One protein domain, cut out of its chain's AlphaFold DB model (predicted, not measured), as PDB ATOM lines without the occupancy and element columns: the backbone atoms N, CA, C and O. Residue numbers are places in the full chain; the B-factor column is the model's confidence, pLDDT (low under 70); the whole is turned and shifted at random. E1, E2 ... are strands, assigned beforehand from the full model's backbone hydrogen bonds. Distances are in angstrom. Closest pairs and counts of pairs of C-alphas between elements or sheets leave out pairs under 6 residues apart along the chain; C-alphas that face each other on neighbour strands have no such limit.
ATOM      1  N   PRO A  27     -32.126 -26.076   6.615       90.50
ATOM      2  CA  PRO A  27     -32.261 -26.720   7.901       90.50
ATOM      3  C   PRO A  27     -30.905 -27.288   8.339       90.50
ATOM      4  O   PRO A  27     -30.124 -27.802   7.528       90.50
ATOM      5  N   VAL A  28     -30.626 -27.188   9.631       89.56
ATOM      6  CA  VAL A  28     -29.492 -27.808  10.316       89.56
ATOM      7  C   VAL A  28     -30.005 -28.522  11.550       89.56
ATOM      8  O   VAL A  28     -30.838 -28.002  12.283       89.56
ATOM      9  N   GLY A  29     -29.504 -29.732  11.768       86.88
ATOM     10  CA  GLY A  29     -29.871 -30.520  12.932       86.88
ATOM     11  C   GLY A  29     -29.322 -29.886  14.203       86.88
ATOM     12  O   GLY A  29     -28.154 -29.498  14.239       86.88
ATOM     13  N   MET A  30     -30.155 -29.787  15.230       83.31
ATOM     14  CA  MET A  30     -29.710 -29.536  16.597       83.31
ATOM     15  C   MET A  30     -29.139 -30.832  17.204       83.31
ATOM     16  O   MET A  30     -29.385 -31.922  16.682       83.31
ATOM     17  N   ASP A  31     -28.329 -30.715  18.263       65.88
ATOM     18  CA  ASP A  31     -27.571 -31.831  18.867       65.88
ATOM     19  C   ASP A  31     -28.462 -32.985  19.398       65.88
ATOM     20  O   ASP A  31     -27.958 -34.049  19.767       65.88
ATOM     21  N   ASP A  32     -29.784 -32.814  19.413       65.12
ATOM     22  CA  ASP A  32     -30.790 -33.813  19.752       65.12
ATOM     23  C   ASP A  32     -31.383 -34.495  18.504       65.12
ATOM     24  O   ASP A  32     -32.462 -34.162  18.009       65.12
ATOM     25  N   GLN A  33     -30.701 -35.535  18.013       63.62
ATOM     26  CA  GLN A  33     -31.339 -36.473  17.084       63.62
ATOM     27  C   GLN A  33     -32.523 -37.159  17.765       63.62
ATOM     28  O   GLN A  33     -32.389 -37.748  18.841       63.62
ATOM     29  N   THR A  34     -33.683 -37.106  17.116       74.44
ATOM     30  CA  THR A  34     -34.871 -37.827  17.573       74.44
ATOM     31  C   THR A  34     -34.935 -39.163  16.843       74.44
ATOM     32  O   THR A  34     -34.842 -39.196  15.624       74.44
ATOM     33  N   ILE A  35     -35.080 -40.271  17.575       81.12
ATOM     34  CA  ILE A  35     -35.226 -41.609  16.983       81.12
ATOM     35  C   ILE A  35     -36.713 -41.963  16.919       81.12
ATOM     36  O   ILE A  35     -37.406 -41.898  17.936       81.12
ATOM     37  N   GLY A  36     -37.186 -42.378  15.745       89.62
ATOM     38  CA  GLY A  36     -38.581 -42.736  15.486       89.62
ATOM     39  C   GLY A  36     -39.527 -41.536  15.467       89.62
ATOM     40  O   GLY A  36     -40.725 -41.700  15.704       89.62
ATOM     41  N   GLY A  37     -38.997 -40.331  15.244       93.88
ATOM     42  CA  GLY A  37     -39.788 -39.105  15.156       93.88
ATOM     43  C   GLY A  37     -40.361 -38.875  13.759       93.88
ATOM     44  O   GLY A  37     -41.366 -38.177  13.615       93.88
ATOM     45  N   SER A  38     -39.772 -39.497  12.742       96.88
ATOM     46  CA  SER A  38     -40.128 -39.332  11.337       96.88
ATOM     47  C   SER A  38     -39.879 -40.600  10.519       96.88
ATOM     48  O   SER A  38     -39.223 -41.539  10.966       96.88
ATOM     49  N   GLU A  39     -40.408 -40.633   9.298       97.81
ATOM     50  CA  GLU A  39     -40.169 -41.720   8.350       97.81
ATOM     51  C   GLU A  39     -40.269 -41.259   6.889       97.81
ATOM     52  O   GLU A  39     -40.933 -40.270   6.553       97.81
ATOM     53  N   ILE A  40     -39.657 -42.046   5.999       98.50
ATOM     54  CA  ILE A  40     -40.000 -42.047   4.575       98.50
ATOM     55  C   ILE A  40     -41.217 -42.954   4.410       98.50
ATOM     56  O   ILE A  40     -41.108 -44.171   4.542       98.50
ATOM     57  N   LYS A  41     -42.373 -42.367   4.110       98.19
ATOM     58  CA  LYS A  41     -43.628 -43.103   3.943       98.19
ATOM     59  C   LYS A  41     -43.730 -43.775   2.577       98.19
ATOM     60  O   LYS A  41     -44.250 -44.880   2.471       98.19
ATOM     61  N   GLU A  42     -43.269 -43.095   1.531       98.38
ATOM     62  CA  GLU A  42     -43.338 -43.593   0.156       98.38
ATOM     63  C   GLU A  42     -42.237 -42.971  -0.704       98.38
ATOM     64  O   GLU A  42     -41.873 -41.807  -0.524       98.38
ATOM     65  N   VAL A  43     -41.742 -43.743  -1.672       98.38
ATOM     66  CA  VAL A  43     -40.889 -43.247  -2.753       98.38
ATOM     67  C   VAL A  43     -41.431 -43.752  -4.081       98.38
ATOM     68  O   VAL A  43     -41.669 -44.947  -4.242       98.38
ATOM     69  N   VAL A  44     -41.539 -42.850  -5.054       97.69
ATOM     70  CA  VAL A  44     -41.779 -43.192  -6.458       97.69
ATOM     71  C   VAL A  44     -40.595 -42.706  -7.283       97.69
ATOM     72  O   VAL A  44     -40.313 -41.510  -7.340       97.69
ATOM     73  N   LEU A  45     -39.897 -43.641  -7.921       96.06
ATOM     74  CA  LEU A  45     -38.784 -43.360  -8.820       96.06
ATOM     75  C   LEU A  45     -39.245 -43.430 -10.275       96.06
ATOM     76  O   LEU A  45     -40.017 -44.302 -10.666       96.06
ATOM     77  N   SER A  46     -38.731 -42.520 -11.091       94.44
ATOM     78  CA  SER A  46     -38.852 -42.559 -12.546       94.44
ATOM     79  C   SER A  46     -37.570 -42.015 -13.184       94.44
ATOM     80  O   SER A  46     -36.623 -41.646 -12.487       94.44
ATOM     81  N   SER A  47     -37.487 -42.019 -14.516       93.38
ATOM     82  CA  SER A  47     -36.262 -41.589 -15.196       93.38
ATOM     83  C   SER A  47     -35.971 -40.111 -14.928       93.38
ATOM     84  O   SER A  47     -36.712 -39.237 -15.371       93.38
ATOM     85  N   GLY A  48     -34.884 -39.844 -14.200       94.69
ATOM     86  CA  GLY A  48     -34.456 -38.495 -13.824       94.69
ATOM     87  C   GLY A  48     -35.337 -37.784 -12.792       94.69
ATOM     88  O   GLY A  48     -35.130 -36.595 -12.554       94.69
ATOM     89  N   GLU A  49     -36.301 -38.467 -12.168       97.25
ATOM     90  CA  GLU A  49     -37.161 -37.877 -11.135       97.25
ATOM     91  C   GLU A  49     -37.396 -38.838  -9.967       97.25
ATOM     92  O   GLU A  49     -37.579 -40.043 -10.144       97.25
ATOM     93  N   ILE A  50     -37.417 -38.288  -8.756       97.94
ATOM     94  CA  ILE A  50     -37.784 -38.996  -7.532       97.94
ATOM     95  C   ILE A  50     -38.850 -38.194  -6.788       97.94
ATOM     96  O   ILE A  50     -38.658 -37.013  -6.498       97.94
ATOM     97  N   SER A  51     -39.970 -38.839  -6.473       98.31
ATOM     98  CA  SER A  51     -40.989 -38.334  -5.557       98.31
ATOM     99  C   SER A  51     -40.806 -39.002  -4.205       98.31
ATOM    100  O   SER A  51     -40.741 -40.229  -4.140       98.31
ATOM    101  N   VAL A  52     -40.744 -38.220  -3.132       98.62
ATOM    102  CA  VAL A  52     -40.653 -38.729  -1.760       98.62
ATOM    103  C   VAL A  52     -41.798 -38.162  -0.943       98.62
ATOM    104  O   VAL A  52     -42.020 -36.950  -0.949       98.62
ATOM    105  N   THR A  53     -42.490 -39.043  -0.227       98.75
ATOM    106  CA  THR A  53     -43.479 -38.686   0.786       98.75
ATOM    107  C   THR A  53     -42.883 -38.935   2.167       98.75
ATOM    108  O   THR A  53     -42.549 -40.072   2.503       98.75
ATOM    109  N   THR A  54     -42.754 -37.888   2.973       98.56
ATOM    110  CA  THR A  54     -42.300 -37.944   4.366       98.56
ATOM    111  C   THR A  54     -43.487 -37.913   5.317       98.56
ATOM    112  O   THR A  54     -44.565 -37.425   4.976       98.56
ATOM    113  N   ASN A  55     -43.296 -38.440   6.522       98.31
ATOM    114  CA  ASN A  55     -44.287 -38.377   7.587       98.31
ATOM    115  C   ASN A  55     -43.590 -38.072   8.918       98.31
ATOM    116  O   ASN A  55     -42.613 -38.736   9.263       98.31
ATOM    117  N   ILE A  56     -44.084 -37.080   9.663       97.56
ATOM    118  CA  ILE A  56     -43.657 -36.856  11.051       97.56
ATOM    119  C   ILE A  56     -44.583 -37.646  11.971       97.56
ATOM    120  O   ILE A  56     -45.795 -37.419  12.007       97.56
ATOM    121  N   ILE A  57     -44.002 -38.597  12.695       96.81
ATOM    122  CA  ILE A  57     -44.702 -39.486  13.625       96.81
ATOM    123  C   ILE A  57     -44.818 -38.816  14.997       96.81
ATOM    124  O   ILE A  57     -45.849 -38.946  15.664       96.81
ATOM    125  N   GLU A  58     -43.774 -38.087  15.411       93.94
ATOM    126  CA  GLU A  58     -43.749 -37.369  16.683       93.94
ATOM    127  C   GLU A  58     -44.914 -36.371  16.759       93.94
ATOM    128  O   GLU A  58     -45.129 -35.557  15.861       93.94
ATOM    129  N   LYS A  59     -45.662 -36.413  17.864       92.75
ATOM    130  CA  LYS A  59     -46.731 -35.451  18.150       92.75
ATOM    131  C   LYS A  59     -46.234 -34.339  19.059       92.75
ATOM    132  O   LYS A  59     -45.326 -34.537  19.866       92.75
ATOM    133  N   GLY A  60     -46.836 -33.160  18.936       86.81
ATOM    134  CA  GLY A  60     -46.649 -32.074  19.894       86.81
ATOM    135  C   GLY A  60     -47.126 -32.469  21.295       86.81
ATOM    136  O   GLY A  60     -47.849 -33.448  21.480       86.81
ATOM    137  N   THR A  61     -46.767 -31.678  22.304       86.12
ATOM    138  CA  THR A  61     -47.140 -31.930  23.712       86.12
ATOM    139  C   THR A  61     -48.652 -31.969  23.958       86.12
ATOM    140  O   THR A  61     -49.111 -32.599  24.906       86.12
ATOM    141  N   ASN A  62     -49.438 -31.330  23.092       90.44
ATOM    142  CA  ASN A  62     -50.902 -31.333  23.084       90.44
ATOM    143  C   ASN A  62     -51.511 -32.385  22.133       90.44
ATOM    144  O   ASN A  62     -52.718 -32.368  21.902       90.44
ATOM    145  N   GLY A  63     -50.694 -33.271  21.557       90.00
ATOM    146  CA  GLY A  63     -51.114 -34.238  20.545       90.00
ATOM    147  C   GLY A  63     -51.260 -33.659  19.134       90.00
ATOM    148  O   GLY A  63     -51.717 -34.384  18.253       90.00
ATOM    149  N   ALA A  64     -50.894 -32.390  18.908       90.81
ATOM    150  CA  ALA A  64     -50.948 -31.781  17.583       90.81
ATOM    151  C   ALA A  64     -49.992 -32.466  16.603       90.81
ATOM    152  O   ALA A  64     -48.927 -32.968  16.986       90.81
ATOM    153  N   ASP A  65     -50.385 -32.455  15.333       92.31
ATOM    154  CA  ASP A  65     -49.526 -32.881  14.243       92.31
ATOM    155  C   ASP A  65     -48.324 -31.944  14.115       92.31
ATOM    156  O   ASP A  65     -48.421 -30.736  14.339       92.31
ATOM    157  N   LYS A  66     -47.189 -32.543  13.769       93.56
ATOM    158  CA  LYS A  66     -45.985 -31.850  13.327       93.56
ATOM    159  C   LYS A  66     -45.796 -32.112  11.839       93.56
ATOM    160  O   LYS A  66     -46.378 -33.053  11.293       93.56
ATOM    161  N   TYR A  67     -44.959 -31.306  11.206       95.44
ATOM    162  CA  TYR A  67     -44.832 -31.273   9.757       95.44
ATOM    163  C   TYR A  67     -43.370 -31.330   9.339       95.44
ATOM    164  O   TYR A  67     -42.470 -30.965  10.092       95.44
ATOM    165  N   THR A  68     -43.122 -31.841   8.136       96.62
ATOM    166  CA  THR A  68     -41.781 -31.795   7.554       96.62
ATOM    167  C   THR A  68     -41.495 -30.366   7.113       96.62
ATOM    168  O   THR A  68     -42.030 -29.925   6.103       96.62
ATOM    169  N   GLU A  69     -40.640 -29.668   7.851       94.56
ATOM    170  CA  GLU A  69     -40.274 -28.276   7.571       94.56
ATOM    171  C   GLU A  69     -39.056 -28.185   6.652       94.56
ATOM    172  O   GLU A  69     -38.898 -27.242   5.881       94.56
ATOM    173  N   GLY A  70     -38.182 -29.191   6.688       94.81
ATOM    174  CA  GLY A  70     -36.985 -29.223   5.865       94.81
ATOM    175  C   GLY A  70     -36.570 -30.632   5.482       94.81
ATOM    176  O   GLY A  70     -36.885 -31.609   6.161       94.81
ATOM    177  N   ILE A  71     -35.828 -30.733   4.381       97.06
ATOM    178  CA  ILE A  71     -35.218 -31.979   3.914       97.06
ATOM    179  C   ILE A  71     -33.758 -31.717   3.560       97.06
ATOM    180  O   ILE A  71     -33.411 -30.723   2.922       97.06
ATOM    181  N   GLY A  72     -32.881 -32.630   3.953       95.38
ATOM    182  CA  GLY A  72     -31.450 -32.522   3.706       95.38
ATOM    183  C   GLY A  72     -30.790 -33.877   3.580       95.38
ATOM    184  O   GLY A  72     -31.439 -34.913   3.579       95.38
ATOM    185  N   HIS A  73     -29.480 -33.845   3.349       93.69
ATOM    186  CA  HIS A  73     -28.636 -35.018   3.124       93.69
ATOM    187  C   HIS A  73     -29.198 -36.081   2.160       93.69
ATOM    188  O   HIS A  73     -28.793 -37.239   2.202       93.69
ATOM    189  N   PHE A  74     -30.063 -35.671   1.235       97.56
ATOM    190  CA  PHE A  74     -30.837 -36.584   0.416       97.56
ATOM    191  C   PHE A  74     -29.963 -37.254  -0.654       97.56
ATOM    192  O   PHE A  74     -29.382 -36.594  -1.524       97.56
ATOM    193  N   THR A  75     -29.857 -38.576  -0.566       98.00
ATOM    194  CA  THR A  75     -29.124 -39.455  -1.475       98.00
ATOM    195  C   THR A  75     -29.974 -40.645  -1.904       98.00
ATOM    196  O   THR A  75     -30.861 -41.091  -1.177       98.00
ATOM    197  N   ILE A  76     -29.662 -41.185  -3.080       97.94
ATOM    198  CA  ILE A  76     -30.082 -42.526  -3.487       97.94
ATOM    199  C   ILE A  76     -28.837 -43.372  -3.741       97.94
ATOM    200  O   ILE A  76     -27.846 -42.877  -4.285       97.94
ATOM    201  N   ASN A  77     -28.876 -44.635  -3.336       98.06
ATOM    202  CA  ASN A  77     -27.760 -45.566  -3.452       98.06
ATOM    203  C   ASN A  77     -28.249 -46.868  -4.090       98.06
ATOM    204  O   ASN A  77     -29.315 -47.359  -3.731       98.06
ATOM    205  N   TYR A  78     -27.495 -47.412  -5.040       97.69
ATOM    206  CA  TYR A  78     -27.839 -48.657  -5.730       97.69
ATOM    207  C   TYR A  78     -26.593 -49.317  -6.323       97.69
ATOM    208  O   TYR A  78     -25.585 -48.655  -6.584       97.69
ATOM    209  N   ASP A  79     -26.679 -50.616  -6.594       96.00
ATOM    210  CA  ASP A  79     -25.627 -51.359  -7.283       96.00
ATOM    211  C   ASP A  79     -26.010 -51.599  -8.747       96.00
ATOM    212  O   ASP A  79     -27.122 -52.009  -9.080       96.00
ATOM    213  N   LYS A  80     -25.072 -51.340  -9.659       91.81
ATOM    214  CA  LYS A  80     -25.236 -51.671 -11.079       91.81
ATOM    215  C   LYS A  80     -25.098 -53.187 -11.295       91.81
ATOM    216  O   LYS A  80     -24.388 -53.842 -10.533       91.81
ATOM    217  N   PRO A  81     -25.634 -53.750 -12.398       90.56
ATOM    218  CA  PRO A  81     -25.502 -55.178 -12.721       90.56
ATOM    219  C   PRO A  81     -24.062 -55.708 -12.778       90.56
ATOM    220  O   PRO A  81     -23.828 -56.902 -12.636       90.56
ATOM    221  N   ASN A  82     -23.079 -54.827 -12.984       91.50
ATOM    222  CA  ASN A  82     -21.657 -55.165 -12.958       91.50
ATOM    223  C   ASN A  82     -21.031 -55.137 -11.545       91.50
ATOM    224  O   ASN A  82     -19.809 -55.182 -11.430       91.50
ATOM    225  N   GLY A  83     -21.841 -55.009 -10.489       90.75
ATOM    226  CA  GLY A  83     -21.413 -54.952  -9.089       90.75
ATOM    227  C   GLY A  83     -20.863 -53.596  -8.634       90.75
ATOM    228  O   GLY A  83     -20.370 -53.483  -7.515       90.75
ATOM    229  N   LYS A  84     -20.903 -52.556  -9.480       94.81
ATOM    230  CA  LYS A  84     -20.443 -51.218  -9.091       94.81
ATOM    231  C   LYS A  84     -21.504 -50.504  -8.253       94.81
ATOM    232  O   LYS A  84     -22.577 -50.205  -8.775       94.81
ATOM    233  N   HIS A  85     -21.128 -50.110  -7.041       96.44
ATOM    234  CA  HIS A  85     -21.924 -49.229  -6.195       96.44
ATOM    235  C   HIS A  85     -21.999 -47.799  -6.746       96.44
ATOM    236  O   HIS A  85     -20.998 -47.234  -7.211       96.44
ATOM    237  N   VAL A  86     -23.185 -47.206  -6.684       97.00
ATOM    238  CA  VAL A  86     -23.475 -45.840  -7.114       97.00
ATOM    239  C   VAL A  86     -24.208 -45.115  -5.998       97.00
ATOM    240  O   VAL A  86     -25.218 -45.597  -5.503       97.00
ATOM    241  N   SER A  87     -23.716 -43.926  -5.660       96.94
ATOM    242  CA  SER A  87     -24.365 -42.993  -4.744       96.94
ATOM    243  C   SER A  87     -24.624 -41.684  -5.480       96.94
ATOM    244  O   SER A  87     -23.705 -41.098  -6.062       96.94
ATOM    245  N   VAL A  88     -25.876 -41.238  -5.491       96.12
ATOM    246  CA  VAL A  88     -26.313 -40.006  -6.150       96.12
ATOM    247  C   VAL A  88     -26.811 -39.046  -5.081       96.12
ATOM    248  O   VAL A  88     -27.765 -39.336  -4.364       96.12
ATOM    249  N   ARG A  89     -26.172 -37.879  -4.978       96.50
ATOM    250  CA  ARG A  89     -26.587 -36.797  -4.078       96.50
ATOM    251  C   ARG A  89     -27.676 -35.965  -4.752       96.50
ATOM    252  O   ARG A  89     -27.359 -35.152  -5.615       96.50
ATOM    253  N   ILE A  90     -28.926 -36.159  -4.336       96.69
ATOM    254  CA  ILE A  90     -30.085 -35.413  -4.849       96.69
ATOM    255  C   ILE A  90     -30.044 -33.971  -4.338       96.69
ATOM    256  O   ILE A  90     -30.109 -33.030  -5.124       96.69
ATOM    257  N   LEU A  91     -29.831 -33.785  -3.030       93.88
ATOM    258  CA  LEU A  91     -29.674 -32.461  -2.423       93.88
ATOM    259  C   LEU A  91     -28.244 -32.242  -1.932       93.88
ATOM    260  O   LEU A  91     -27.777 -32.879  -0.988       93.88
ATOM    261  N   LYS A  92     -27.530 -31.298  -2.559       86.25
ATOM    262  CA  LYS A  92     -26.187 -30.880  -2.111       86.25
ATOM    263  C   LYS A  92     -26.238 -30.089  -0.803       86.25
ATOM    264  O   LYS A  92     -25.334 -30.220   0.018       86.25
ATOM    265  N   LYS A  93     -27.298 -29.303  -0.626       87.06
ATOM    266  CA  LYS A  93     -27.602 -28.494   0.555       87.06
ATOM    267  C   LYS A  93     -29.041 -28.791   0.972       87.06
ATOM    268  O   LYS A  93     -29.857 -29.079   0.101       87.06
ATOM    269  N   GLY A  94     -29.315 -28.755   2.276       90.50
ATOM    270  CA  GLY A  94     -30.679 -28.876   2.778       90.50
ATOM    271  C   GLY A  94     -31.577 -27.764   2.240       90.50
ATOM    272  O   GLY A  94     -31.103 -26.684   1.879       90.50
ATOM    273  N   GLU A  95     -32.866 -28.046   2.195       92.06
ATOM    274  CA  GLU A  95     -33.897 -27.173   1.660       92.06
ATOM    275  C   GLU A  95     -35.068 -27.105   2.647       92.06
ATOM    276  O   GLU A  95     -35.477 -28.135   3.183       92.06
ATOM    277  N   MET A  96     -35.603 -25.902   2.877       92.00
ATOM    278  CA  MET A  96     -36.883 -25.728   3.569       92.00
ATOM    279  C   MET A  96     -38.021 -26.100   2.612       92.00
ATOM    280  O   MET A  96     -37.997 -25.748   1.428       92.00
ATOM    281  N   VAL A  97     -38.989 -26.871   3.088       93.69
ATOM    282  CA  VAL A  97     -40.068 -27.455   2.282       93.69
ATOM    283  C   VAL A  97     -41.421 -27.203   2.945       93.69
ATOM    284  O   VAL A  97     -41.479 -26.537   3.966       93.69
ATOM    285  N   ASN A  98     -42.514 -27.697   2.354       94.25
ATOM    286  CA  ASN A  98     -43.857 -27.619   2.945       94.25
ATOM    287  C   ASN A  98     -44.267 -26.198   3.373       94.25
ATOM    288  O   ASN A  98     -44.803 -26.002   4.451       94.25
ATOM    289  N   TYR A  99     -43.984 -25.210   2.518       90.25
ATOM    290  CA  TYR A  99     -44.247 -23.783   2.757       90.25
ATOM    291  C   TYR A  99     -43.406 -23.109   3.850       90.25
ATOM    292  O   TYR A  99     -43.632 -21.935   4.136       90.25
ATOM    293  N   HIS A 100     -42.389 -23.781   4.385       87.62
ATOM    294  CA  HIS A 100     -41.407 -23.137   5.248       87.62
ATOM    295  C   HIS A 100     -40.357 -22.403   4.438       87.62
ATOM    296  O   HIS A 100     -39.872 -22.868   3.400       87.62
ATOM    297  N   ASP A 101     -39.953 -21.259   4.969       83.06
ATOM    298  CA  ASP A 101     -38.857 -20.475   4.447       83.06
ATOM    299  C   ASP A 101     -38.032 -19.854   5.576       83.06
ATOM    300  O   ASP A 101     -38.287 -20.005   6.768       83.06
ATOM    301  N   CYS A 102     -37.003 -19.125   5.179       77.25
ATOM    302  CA  CYS A 102     -36.039 -18.514   6.082       77.25
ATOM    303  C   CYS A 102     -36.581 -17.320   6.869       77.25
ATOM    304  O   CYS A 102     -35.876 -16.791   7.722       77.25
ATOM    305  N   SER A 103     -37.780 -16.841   6.542       76.12
ATOM    306  CA  SER A 103     -38.397 -15.703   7.217       76.12
ATOM    307  C   SER A 103     -39.225 -16.116   8.434       76.12
ATOM    308  O   SER A 103     -39.771 -15.250   9.114       76.12
ATOM    309  N   GLY A 104     -39.289 -17.423   8.730       71.00
ATOM    310  CA  GLY A 104     -40.085 -17.959   9.832       71.00
ATOM    311  C   GLY A 104     -41.586 -17.848   9.584       71.00
ATOM    312  O   GLY A 104     -42.372 -17.921  10.527       71.00
ATOM    313  N   ASN A 105     -41.988 -17.653   8.325       70.31
ATOM    314  CA  ASN A 105     -43.384 -17.727   7.944       70.31
ATOM    315  C   ASN A 105     -43.825 -19.186   8.021       70.31
ATOM    316  O   ASN A 105     -43.284 -20.048   7.332       70.31
ATOM    317  N   ILE A 106     -44.813 -19.433   8.873       74.31
ATOM    318  CA  ILE A 106     -45.488 -20.719   8.991       74.31
ATOM    319  C   ILE A 106     -46.810 -20.581   8.237       74.31
ATOM    320  O   ILE A 106     -47.658 -19.762   8.608       74.31
ATOM    321  N   ASP A 107     -46.956 -21.323   7.143       77.88
ATOM    322  CA  ASP A 107     -48.179 -21.327   6.343       77.88
ATOM    323  C   ASP A 107     -49.186 -22.323   6.944       77.88
ATOM    324  O   ASP A 107     -48.840 -23.476   7.180       77.88
ATOM    325  N   PRO A 108     -50.457 -21.945   7.164       80.88
ATOM    326  CA  PRO A 108     -51.452 -22.853   7.737       80.88
ATOM    327  C   PRO A 108     -51.808 -24.059   6.846       80.88
ATOM    328  O   PRO A 108     -52.594 -24.905   7.273       80.88
ATOM    329  N   ASN A 109     -51.300 -24.130   5.612       88.25
ATOM    330  CA  ASN A 109     -51.547 -25.216   4.661       88.25
ATOM    331  C   ASN A 109     -50.466 -26.308   4.672       88.25
ATOM    332  O   ASN A 109     -50.434 -27.129   3.751       88.25
ATOM    333  N   GLU A 110     -49.580 -26.327   5.669       92.12
ATOM    334  CA  GLU A 110     -48.686 -27.460   5.899       92.12
ATOM    335  C   GLU A 110     -49.465 -28.778   5.947       92.12
ATOM    336  O   GLU A 110     -50.536 -28.894   6.549       92.12
ATOM    337  N   VAL A 111     -48.905 -29.805   5.312       95.69
ATOM    338  CA  VAL A 111     -49.494 -31.146   5.300       95.69
ATOM    339  C   VAL A 111     -48.545 -32.168   5.906       95.69
ATOM    340  O   VAL A 111     -47.326 -32.069   5.779       95.69
ATOM    341  N   ASN A 112     -49.114 -33.168   6.570       96.62
ATOM    342  CA  ASN A 112     -48.408 -34.356   7.023       96.62
ATOM    343  C   ASN A 112     -49.317 -35.568   6.755       96.62
ATOM    344  O   ASN A 112     -50.412 -35.629   7.325       96.62
ATOM    345  N   PRO A 113     -48.942 -36.515   5.876       98.06
ATOM    346  CA  PRO A 113     -47.670 -36.628   5.150       98.06
ATOM    347  C   PRO A 113     -47.418 -35.514   4.120       98.06
ATOM    348  O   PRO A 113     -48.363 -34.979   3.542       98.06
ATOM    349  N   PHE A 114     -46.145 -35.211   3.860       98.25
ATOM    350  CA  PHE A 114     -45.699 -34.217   2.876       98.25
ATOM    351  C   PHE A 114     -45.030 -34.895   1.680       98.25
ATOM    352  O   PHE A 114     -44.176 -35.753   1.868       98.25
ATOM    353  N   THR A 115     -45.369 -34.488   0.454       98.44
ATOM    354  CA  THR A 115     -44.801 -35.066  -0.774       98.44
ATOM    355  C   THR A 115     -44.078 -34.013  -1.594       98.44
ATOM    356  O   THR A 115     -44.604 -32.925  -1.838       98.44
ATOM    357  N   ARG A 116     -42.890 -34.360  -2.095       97.69
ATOM    358  CA  ARG A 116     -42.123 -33.502  -2.999       97.69
ATOM    359  C   ARG A 116     -41.380 -34.301  -4.062       97.69
ATOM    360  O   ARG A 116     -40.986 -35.442  -3.841       97.69
ATOM    361  N   ILE A 117     -41.207 -33.672  -5.224       98.12
ATOM    362  CA  ILE A 117     -40.521 -34.232  -6.389       98.12
ATOM    363  C   ILE A 117     -39.203 -33.486  -6.598       98.12
ATOM    364  O   ILE A 117     -39.175 -32.252  -6.597       98.12
ATOM    365  N   TRP A 118     -38.126 -34.233  -6.832       97.44
ATOM    366  CA  TRP A 118     -36.828 -33.707  -7.238       97.44
ATOM    367  C   TRP A 118     -36.401 -34.313  -8.564       97.44
ATOM    368  O   TRP A 118     -36.558 -35.510  -8.806       97.44
ATOM    369  N   LYS A 119     -35.807 -33.468  -9.402       96.25
ATOM    370  CA  LYS A 119     -35.152 -33.882 -10.638       96.25
ATOM    371  C   LYS A 119     -33.687 -34.187 -10.364       96.25
ATOM    372  O   LYS A 119     -33.048 -33.494  -9.572       96.25
ATOM    373  N   PHE A 120     -33.150 -35.182 -11.047       94.75
ATOM    374  CA  PHE A 120     -31.730 -35.511 -11.045       94.75
ATOM    375  C   PHE A 120     -31.296 -35.971 -12.439       94.75
ATOM    376  O   PHE A 120     -32.125 -36.152 -13.329       94.75
ATOM    377  N   GLU A 121     -29.988 -36.120 -12.650       93.62
ATOM    378  CA  GLU A 121     -29.448 -36.492 -13.960       93.62
ATOM    379  C   GLU A 121     -30.033 -37.835 -14.437       93.62
ATOM    380  O   GLU A 121     -29.812 -38.853 -13.772       93.62
ATOM    381  N   PRO A 122     -30.733 -37.889 -15.590       93.62
ATOM    382  CA  PRO A 122     -31.387 -39.113 -16.054       93.62
ATOM    383  C   PRO A 122     -30.430 -40.298 -16.242       93.62
ATOM    384  O   PRO A 122     -30.823 -41.443 -16.040       93.62
ATOM    385  N   GLU A 123     -29.158 -40.046 -16.558       92.81
ATOM    386  CA  GLU A 123     -28.112 -41.078 -16.691       92.81
ATOM    387  C   GLU A 123     -27.757 -41.773 -15.369       92.81
ATOM    388  O   GLU A 123     -27.156 -42.852 -15.358       92.81
ATOM    389  N   LEU A 124     -28.109 -41.147 -14.244       94.00
ATOM    390  CA  LEU A 124     -27.924 -41.690 -12.904       94.00
ATOM    391  C   LEU A 124     -29.162 -42.442 -12.408       94.00
ATOM    392  O   LEU A 124     -29.143 -42.918 -11.271       94.00
ATOM    393  N   THR A 125     -30.206 -42.571 -13.237       95.19
ATOM    394  CA  THR A 125     -31.386 -43.384 -12.921       95.19
ATOM    395  C   THR A 125     -30.943 -44.827 -12.652       95.19
ATOM    396  O   THR A 125     -30.182 -45.384 -13.454       95.19
ATOM    397  N   PRO A 126     -31.378 -45.440 -11.537       95.88
ATOM    398  CA  PRO A 126     -31.115 -46.847 -11.271       95.88
ATOM    399  C   PRO A 126     -31.590 -47.734 -12.436       95.88
ATOM    400  O   PRO A 126     -32.567 -47.402 -13.101       95.88
ATOM    401  N   PRO A 127     -30.924 -48.852 -12.747       94.50
ATOM    402  CA  PRO A 127     -31.455 -49.818 -13.705       94.50
ATOM    403  C   PRO A 127     -32.738 -50.476 -13.178       94.50
ATOM    404  O   PRO A 127     -32.845 -50.734 -11.983       94.50
ATOM    405  N   HIS A 128     -33.684 -50.809 -14.059       94.06
ATOM    406  CA  HIS A 128     -34.858 -51.593 -13.662       94.06
ATOM    407  C   HIS A 128     -34.467 -52.966 -13.091       94.06
ATOM    408  O   HIS A 128     -33.524 -53.608 -13.564       94.06
ATOM    409  N   GLY A 129     -35.231 -53.425 -12.107       93.12
ATOM    410  CA  GLY A 129     -34.983 -54.599 -11.282       93.12
ATOM    411  C   GLY A 129     -33.960 -54.388 -10.161       93.12
ATOM    412  O   GLY A 129     -33.489 -55.385  -9.616       93.12
ATOM    413  N   THR A 130     -33.571 -53.148  -9.838       94.81
ATOM    414  CA  THR A 130     -32.599 -52.882  -8.758       94.81
ATOM    415  C   THR A 130     -33.283 -52.399  -7.488       94.81
ATOM    416  O   THR A 130     -34.220 -51.605  -7.532       94.81
ATOM    417  N   THR A 131     -32.783 -52.856  -6.341       96.69
ATOM    418  CA  THR A 131     -33.143 -52.275  -5.047       96.69
ATOM    419  C   THR A 131     -32.329 -51.002  -4.831       96.69
ATOM    420  O   THR A 131     -31.099 -51.000  -4.932       96.69
ATOM    421  N   VAL A 132     -33.029 -49.917  -4.529       98.06
ATOM    422  CA  VAL A 132     -32.492 -48.575  -4.331       98.06
ATOM    423  C   VAL A 132     -32.697 -48.183  -2.876       98.06
ATOM    424  O   VAL A 132     -33.824 -48.143  -2.387       98.06
ATOM    425  N   THR A 133     -31.613 -47.853  -2.181       98.56
ATOM    426  CA  THR A 133     -31.676 -47.264  -0.843       98.56
ATOM    427  C   THR A 133     -31.803 -45.756  -0.966       98.56
ATOM    428  O   THR A 133     -30.870 -45.067  -1.385       98.56
ATOM    429  N   VAL A 134     -32.950 -45.234  -0.562       98.56
ATOM    430  CA  VAL A 134     -33.231 -43.806  -0.458       98.56
ATOM    431  C   VAL A 134     -32.932 -43.376   0.965       98.56
ATOM    432  O   VAL A 134     -33.476 -43.962   1.893       98.56
ATOM    433  N   ALA A 135     -32.070 -42.380   1.150       98.25
ATOM    434  CA  ALA A 135     -31.700 -41.882   2.471       98.25
ATOM    435  C   ALA A 135     -31.729 -40.355   2.502       98.25
ATOM    436  O   ALA A 135     -31.172 -39.711   1.610       98.25
ATOM    437  N   LEU A 136     -32.362 -39.774   3.518       97.69
ATOM    438  CA  LEU A 136     -32.455 -38.326   3.709       97.69
ATOM    439  C   LEU A 136     -32.612 -37.972   5.190       97.69
ATOM    440  O   LEU A 136     -33.101 -38.775   5.979       97.69
ATOM    441  N   SER A 137     -32.225 -36.751   5.539       96.38
ATOM    442  CA  SER A 137     -32.535 -36.125   6.822       96.38
ATOM    443  C   SER A 137     -33.873 -35.404   6.707       96.38
ATOM    444  O   SER A 137     -34.039 -34.559   5.818       96.38
ATOM    445  N   ILE A 138     -34.812 -35.719   7.593       97.31
ATOM    446  CA  ILE A 138     -36.083 -35.003   7.744       97.31
ATOM    447  C   ILE A 138     -35.930 -34.030   8.911       97.31
ATOM    448  O   ILE A 138     -35.418 -34.417   9.958       97.31
ATOM    449  N   TYR A 139     -36.370 -32.784   8.734       95.06
ATOM    450  CA  TYR A 139     -36.298 -31.734   9.749       95.06
ATOM    451  C   TYR A 139     -37.692 -31.225  10.116       95.06
ATOM    452  O   TYR A 139     -38.534 -31.035   9.233       95.06
ATOM    453  N   TRP A 140     -37.924 -30.999  11.407       94.06
ATOM    454  CA  TRP A 140     -39.169 -30.454  11.960       94.06
ATOM    455  C   TRP A 140     -38.892 -29.684  13.255       94.06
ATOM    456  O   TRP A 140     -37.792 -29.772  13.805       94.06
ATOM    457  N   GLU A 141     -39.880 -28.935  13.747       90.69
ATOM    458  CA  GLU A 141     -39.732 -28.032  14.898       90.69
ATOM    459  C   GLU A 141     -38.519 -27.113  14.739       90.69
ATOM    460  O   GLU A 141     -37.621 -27.057  15.584       90.69
ATOM    461  N   CYS A 142     -38.476 -26.422  13.603       89.81
ATOM    462  CA  CYS A 142     -37.388 -25.511  13.301       89.81
ATOM    463  C   CYS A 142     -37.516 -24.200  14.090       89.81
ATOM    464  O   CYS A 142     -38.594 -23.629  14.257       89.81
ATOM    465  N   ILE A 143     -36.378 -23.695  14.557       87.06
ATOM    466  CA  ILE A 143     -36.233 -22.435  15.276       87.06
ATOM    467  C   ILE A 143     -35.624 -21.412  14.318       87.06
ATOM    468  O   ILE A 143     -34.443 -21.466  13.963       87.06
ATOM    469  N   TYR A 144     -36.459 -20.469  13.897       80.94
ATOM    470  CA  TYR A 144     -36.115 -19.410  12.955       80.94
ATOM    471  C   TYR A 144     -35.505 -18.216  13.695       80.94
ATOM    472  O   TYR A 144     -36.155 -17.193  13.909       80.94
ATOM    473  N   ASP A 145     -34.249 -18.345  14.115       68.75
ATOM    474  CA  ASP A 145     -33.490 -17.192  14.600       68.75
ATOM    475  C   ASP A 145     -33.030 -16.339  13.406       68.75
ATOM    476  O   ASP A 145     -32.462 -16.851  12.446       68.75
ATOM    477  N   ASN A 146     -33.245 -15.019  13.474       54.84
ATOM    478  CA  ASN A 146     -32.984 -14.026  12.409       54.84
ATOM    479  C   ASN A 146     -31.491 -13.841  12.019       54.84
ATOM    480  O   ASN A 146     -31.088 -12.777  11.538       54.84
ATOM    481  N   GLY A 147     -30.630 -14.826  12.271       54.06
ATOM    482  CA  GLY A 147     -29.230 -14.824  11.867       54.06
ATOM    483  C   GLY A 147     -29.044 -15.393  10.460       54.06
ATOM    484  O   GLY A 147     -29.732 -16.318  10.056       54.06
ATOM    485  N   ASN A 148     -28.051 -14.894   9.720       54.09
ATOM    486  CA  ASN A 148     -27.657 -15.381   8.383       54.09
ATOM    487  C   ASN A 148     -27.046 -16.812   8.380       54.09
ATOM    488  O   ASN A 148     -26.207 -17.131   7.532       54.09
ATOM    489  N   ALA A 149     -27.401 -17.654   9.351       65.69
ATOM    490  CA  ALA A 149     -26.925 -19.020   9.543       65.69
ATOM    491  C   ALA A 149     -28.066 -20.028   9.296       65.69
ATOM    492  O   ALA A 149     -29.209 -19.638   9.078       65.69
ATOM    493  N   GLY A 150     -27.746 -21.325   9.246       75.81
ATOM    494  CA  GLY A 150     -28.754 -22.376   9.062       75.81
ATOM    495  C   GLY A 150     -29.845 -22.337  10.143       75.81
ATOM    496  O   GLY A 150     -29.592 -21.904  11.265       75.81
ATOM    497  N   VAL A 151     -31.042 -22.807   9.793       87.12
ATOM    498  CA  VAL A 151     -32.207 -22.882  10.685       87.12
ATOM    499  C   VAL A 151     -32.087 -24.139  11.543       87.12
ATOM    500  O   VAL A 151     -32.080 -25.244  11.004       87.12
ATOM    501  N   GLY A 152     -31.949 -23.980  12.860       88.69
ATOM    502  CA  GLY A 152     -31.824 -25.102  13.794       88.69
ATOM    503  C   GLY A 152     -33.136 -25.864  13.919       88.69
ATOM    504  O   GLY A 152     -34.145 -25.265  14.259       88.69
ATOM    505  N   CYS A 153     -33.133 -27.166  13.667       90.75
ATOM    506  CA  CYS A 153     -34.325 -28.007  13.715       90.75
ATOM    507  C   CYS A 153     -34.042 -29.310  14.458       90.75
ATOM    508  O   CYS A 153     -32.906 -29.801  14.463       90.75
ATOM    509  N   LYS A 154     -35.094 -29.938  14.988       93.19
ATOM    510  CA  LYS A 154     -35.023 -31.377  15.237       93.19
ATOM    511  C   LYS A 154     -34.843 -32.101  13.917       93.19
ATOM    512  O   LYS A 154     -35.272 -31.621  12.864       93.19
ATOM    513  N   HIS A 155     -34.181 -33.247  13.982       94.75
ATOM    514  CA  HIS A 155     -33.938 -34.038  12.793       94.75
ATOM    515  C   HIS A 155     -33.804 -35.522  13.082       94.75
ATOM    516  O   HIS A 155     -33.473 -35.940  14.196       94.75
ATOM    517  N   GLU A 156     -34.000 -36.291  12.020       95.50
ATOM    518  CA  GLU A 156     -33.694 -37.710  11.965       95.50
ATOM    519  C   GLU A 156     -33.228 -38.081  10.560       95.50
ATOM    520  O   GLU A 156     -33.800 -37.650   9.554       95.50
ATOM    521  N   ASP A 157     -32.177 -38.895  10.510       95.75
ATOM    522  CA  ASP A 157     -31.700 -39.510   9.281       95.75
ATOM    523  C   ASP A 157     -32.452 -40.822   9.071       95.75
ATOM    524  O   ASP A 157     -32.302 -41.779   9.832       95.75
ATOM    525  N   VAL A 158     -33.253 -40.871   8.014       97.25
ATOM    526  CA  VAL A 158     -34.098 -42.018   7.686       97.25
ATOM    527  C   VAL A 158     -33.670 -42.634   6.363       97.25
ATOM    528  O   VAL A 158     -33.111 -41.970   5.484       97.25
ATOM    529  N   SER A 159     -33.947 -43.926   6.202       97.81
ATOM    530  CA  SER A 159     -33.731 -44.612   4.934       97.81
ATOM    531  C   SER A 159     -34.811 -45.642   4.638       97.81
ATOM    532  O   SER A 159     -35.393 -46.228   5.550       97.81
ATOM    533  N   LEU A 160     -35.071 -45.853   3.350       98.19
ATOM    534  CA  LEU A 160     -36.027 -46.823   2.837       98.19
ATOM    535  C   LEU A 160     -35.439 -47.505   1.600       98.19
ATOM    536  O   LEU A 160     -34.910 -46.841   0.709       98.19
ATOM    537  N   ASN A 161     -35.558 -48.829   1.539       98.12
ATOM    538  CA  ASN A 161     -35.246 -49.592   0.337       98.12
ATOM    539  C   ASN A 161     -36.502 -49.715  -0.521       98.12
ATOM    540  O   ASN A 161     -37.551 -50.114  -0.017       98.12
ATOM    541  N   VAL A 162     -36.380 -49.401  -1.807       96.88
ATOM    542  CA  VAL A 162     -37.451 -49.555  -2.795       96.88
ATOM    543  C   VAL A 162     -36.933 -50.275  -4.027       96.88
ATOM    544  O   VAL A 162     -35.778 -50.098  -4.404       96.88
ATOM    545  N   ASP A 163     -37.781 -51.069  -4.664       94.62
ATOM    546  CA  ASP A 163     -37.448 -51.698  -5.939       94.62
ATOM    547  C   ASP A 163     -37.831 -50.754  -7.091       94.62
ATOM    548  O   ASP A 163     -38.917 -50.167  -7.081       94.62
ATOM    549  N   TYR A 164     -36.933 -50.593  -8.065       91.25
ATOM    550  CA  TYR A 164     -37.124 -49.787  -9.281       91.25
ATOM    551  C   TYR A 164     -37.135 -50.651 -10.540       91.25
ATOM    552  O   TYR A 164     -36.348 -51.619 -10.563       91.25
TER     553      TYR A 164
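AT A GLANCE: This is residues 27 to 164 of the 164 residues of an uncharacterized protein of Rhizophagus irregularis (strain DAOM 197198w) (UniProt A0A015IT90). The domain is an elongated sandwich of two sheets face to face with their strands crossed: a larger sheet of E1, E8, E7, E4 and E5, curled like part of a barrel, and a smaller one of E2, E3 and E6. Long links join the two sheets, the longest of them residues 90 to 113. The printed part has 138 residues with eight named strands, E1 to E8 in order along the chain, and no named helix; the class is all strand. The larger sheet, in the order E1, E8, E7, E4, E5, is mixed, and the smaller, E2, E3, E6, is antiparallel. The whole is compact, with a radius of gyration of the C-alphas of 15.6 A and spans of 50 by 32 by 28 A.

IN THESE COORDINATES: E1, residues 27 to 33, begins at C-alpha 27 at (-32.261, -26.720, 7.901). E2, residues 38 to 46, is 24.1 A long, and E3, residues 49 to 56, is 23.1 A long. E4, residues 70 to 79, spans 28.1 A and is followed by E5, residues 85 to 89. E6 holds residues 114 to 119. E7, residues 131 to 143, measures 36.2 A. E8, residues 151 to 163, measures 33.7 A, bends by 69 degrees at residue 154 and ends at C-alpha 163 at (-37.448, -51.698, -5.939).

HOW THE PARTS SIT: E1, an edge strand, is parallel to E8, with N 30 and O 153 2.9 A apart, within hydrogen-bond range. E8 and E7 form an antiparallel hairpin, with N 134 and O 160 at 2.8 A. E7 and E4 are antiparallel, with N 75 and O 135 at 2.8 A. E4 and E5 form a hairpin, with N 86 and O 78 at 2.8 A. This strongly twisted sheet is a folded sheet, bent back on itself: E1 and E8 face E4 and E5, with E7 as the hinge. In the other sheet E2 and E3 form a hairpin, with N 41 and O 53 at 2.8 A, and E3 and E6 are antiparallel, with N 54 and O 114 at 2.8 A. The two sheets make a sandwich, the facing parts 9.2 A centre to centre and the strands at 55 degrees. Across it, the closest C-alphas of E2 and E8, Glu 39 and Val 158, are 6.1 A apart. E5 and E8 are apart.

THE WHOLE: The two C-alphas farthest apart, those of Asn 62 and Asn 82, are 52.2 A apart. The printed part has no cut. The links E3 to E4, E5 to E6 and E6 to E7 are long. Confidence is low, under 70, at residues 31 to 33 and 145 to 149; the mean pLDDT of the printed part is 91.0.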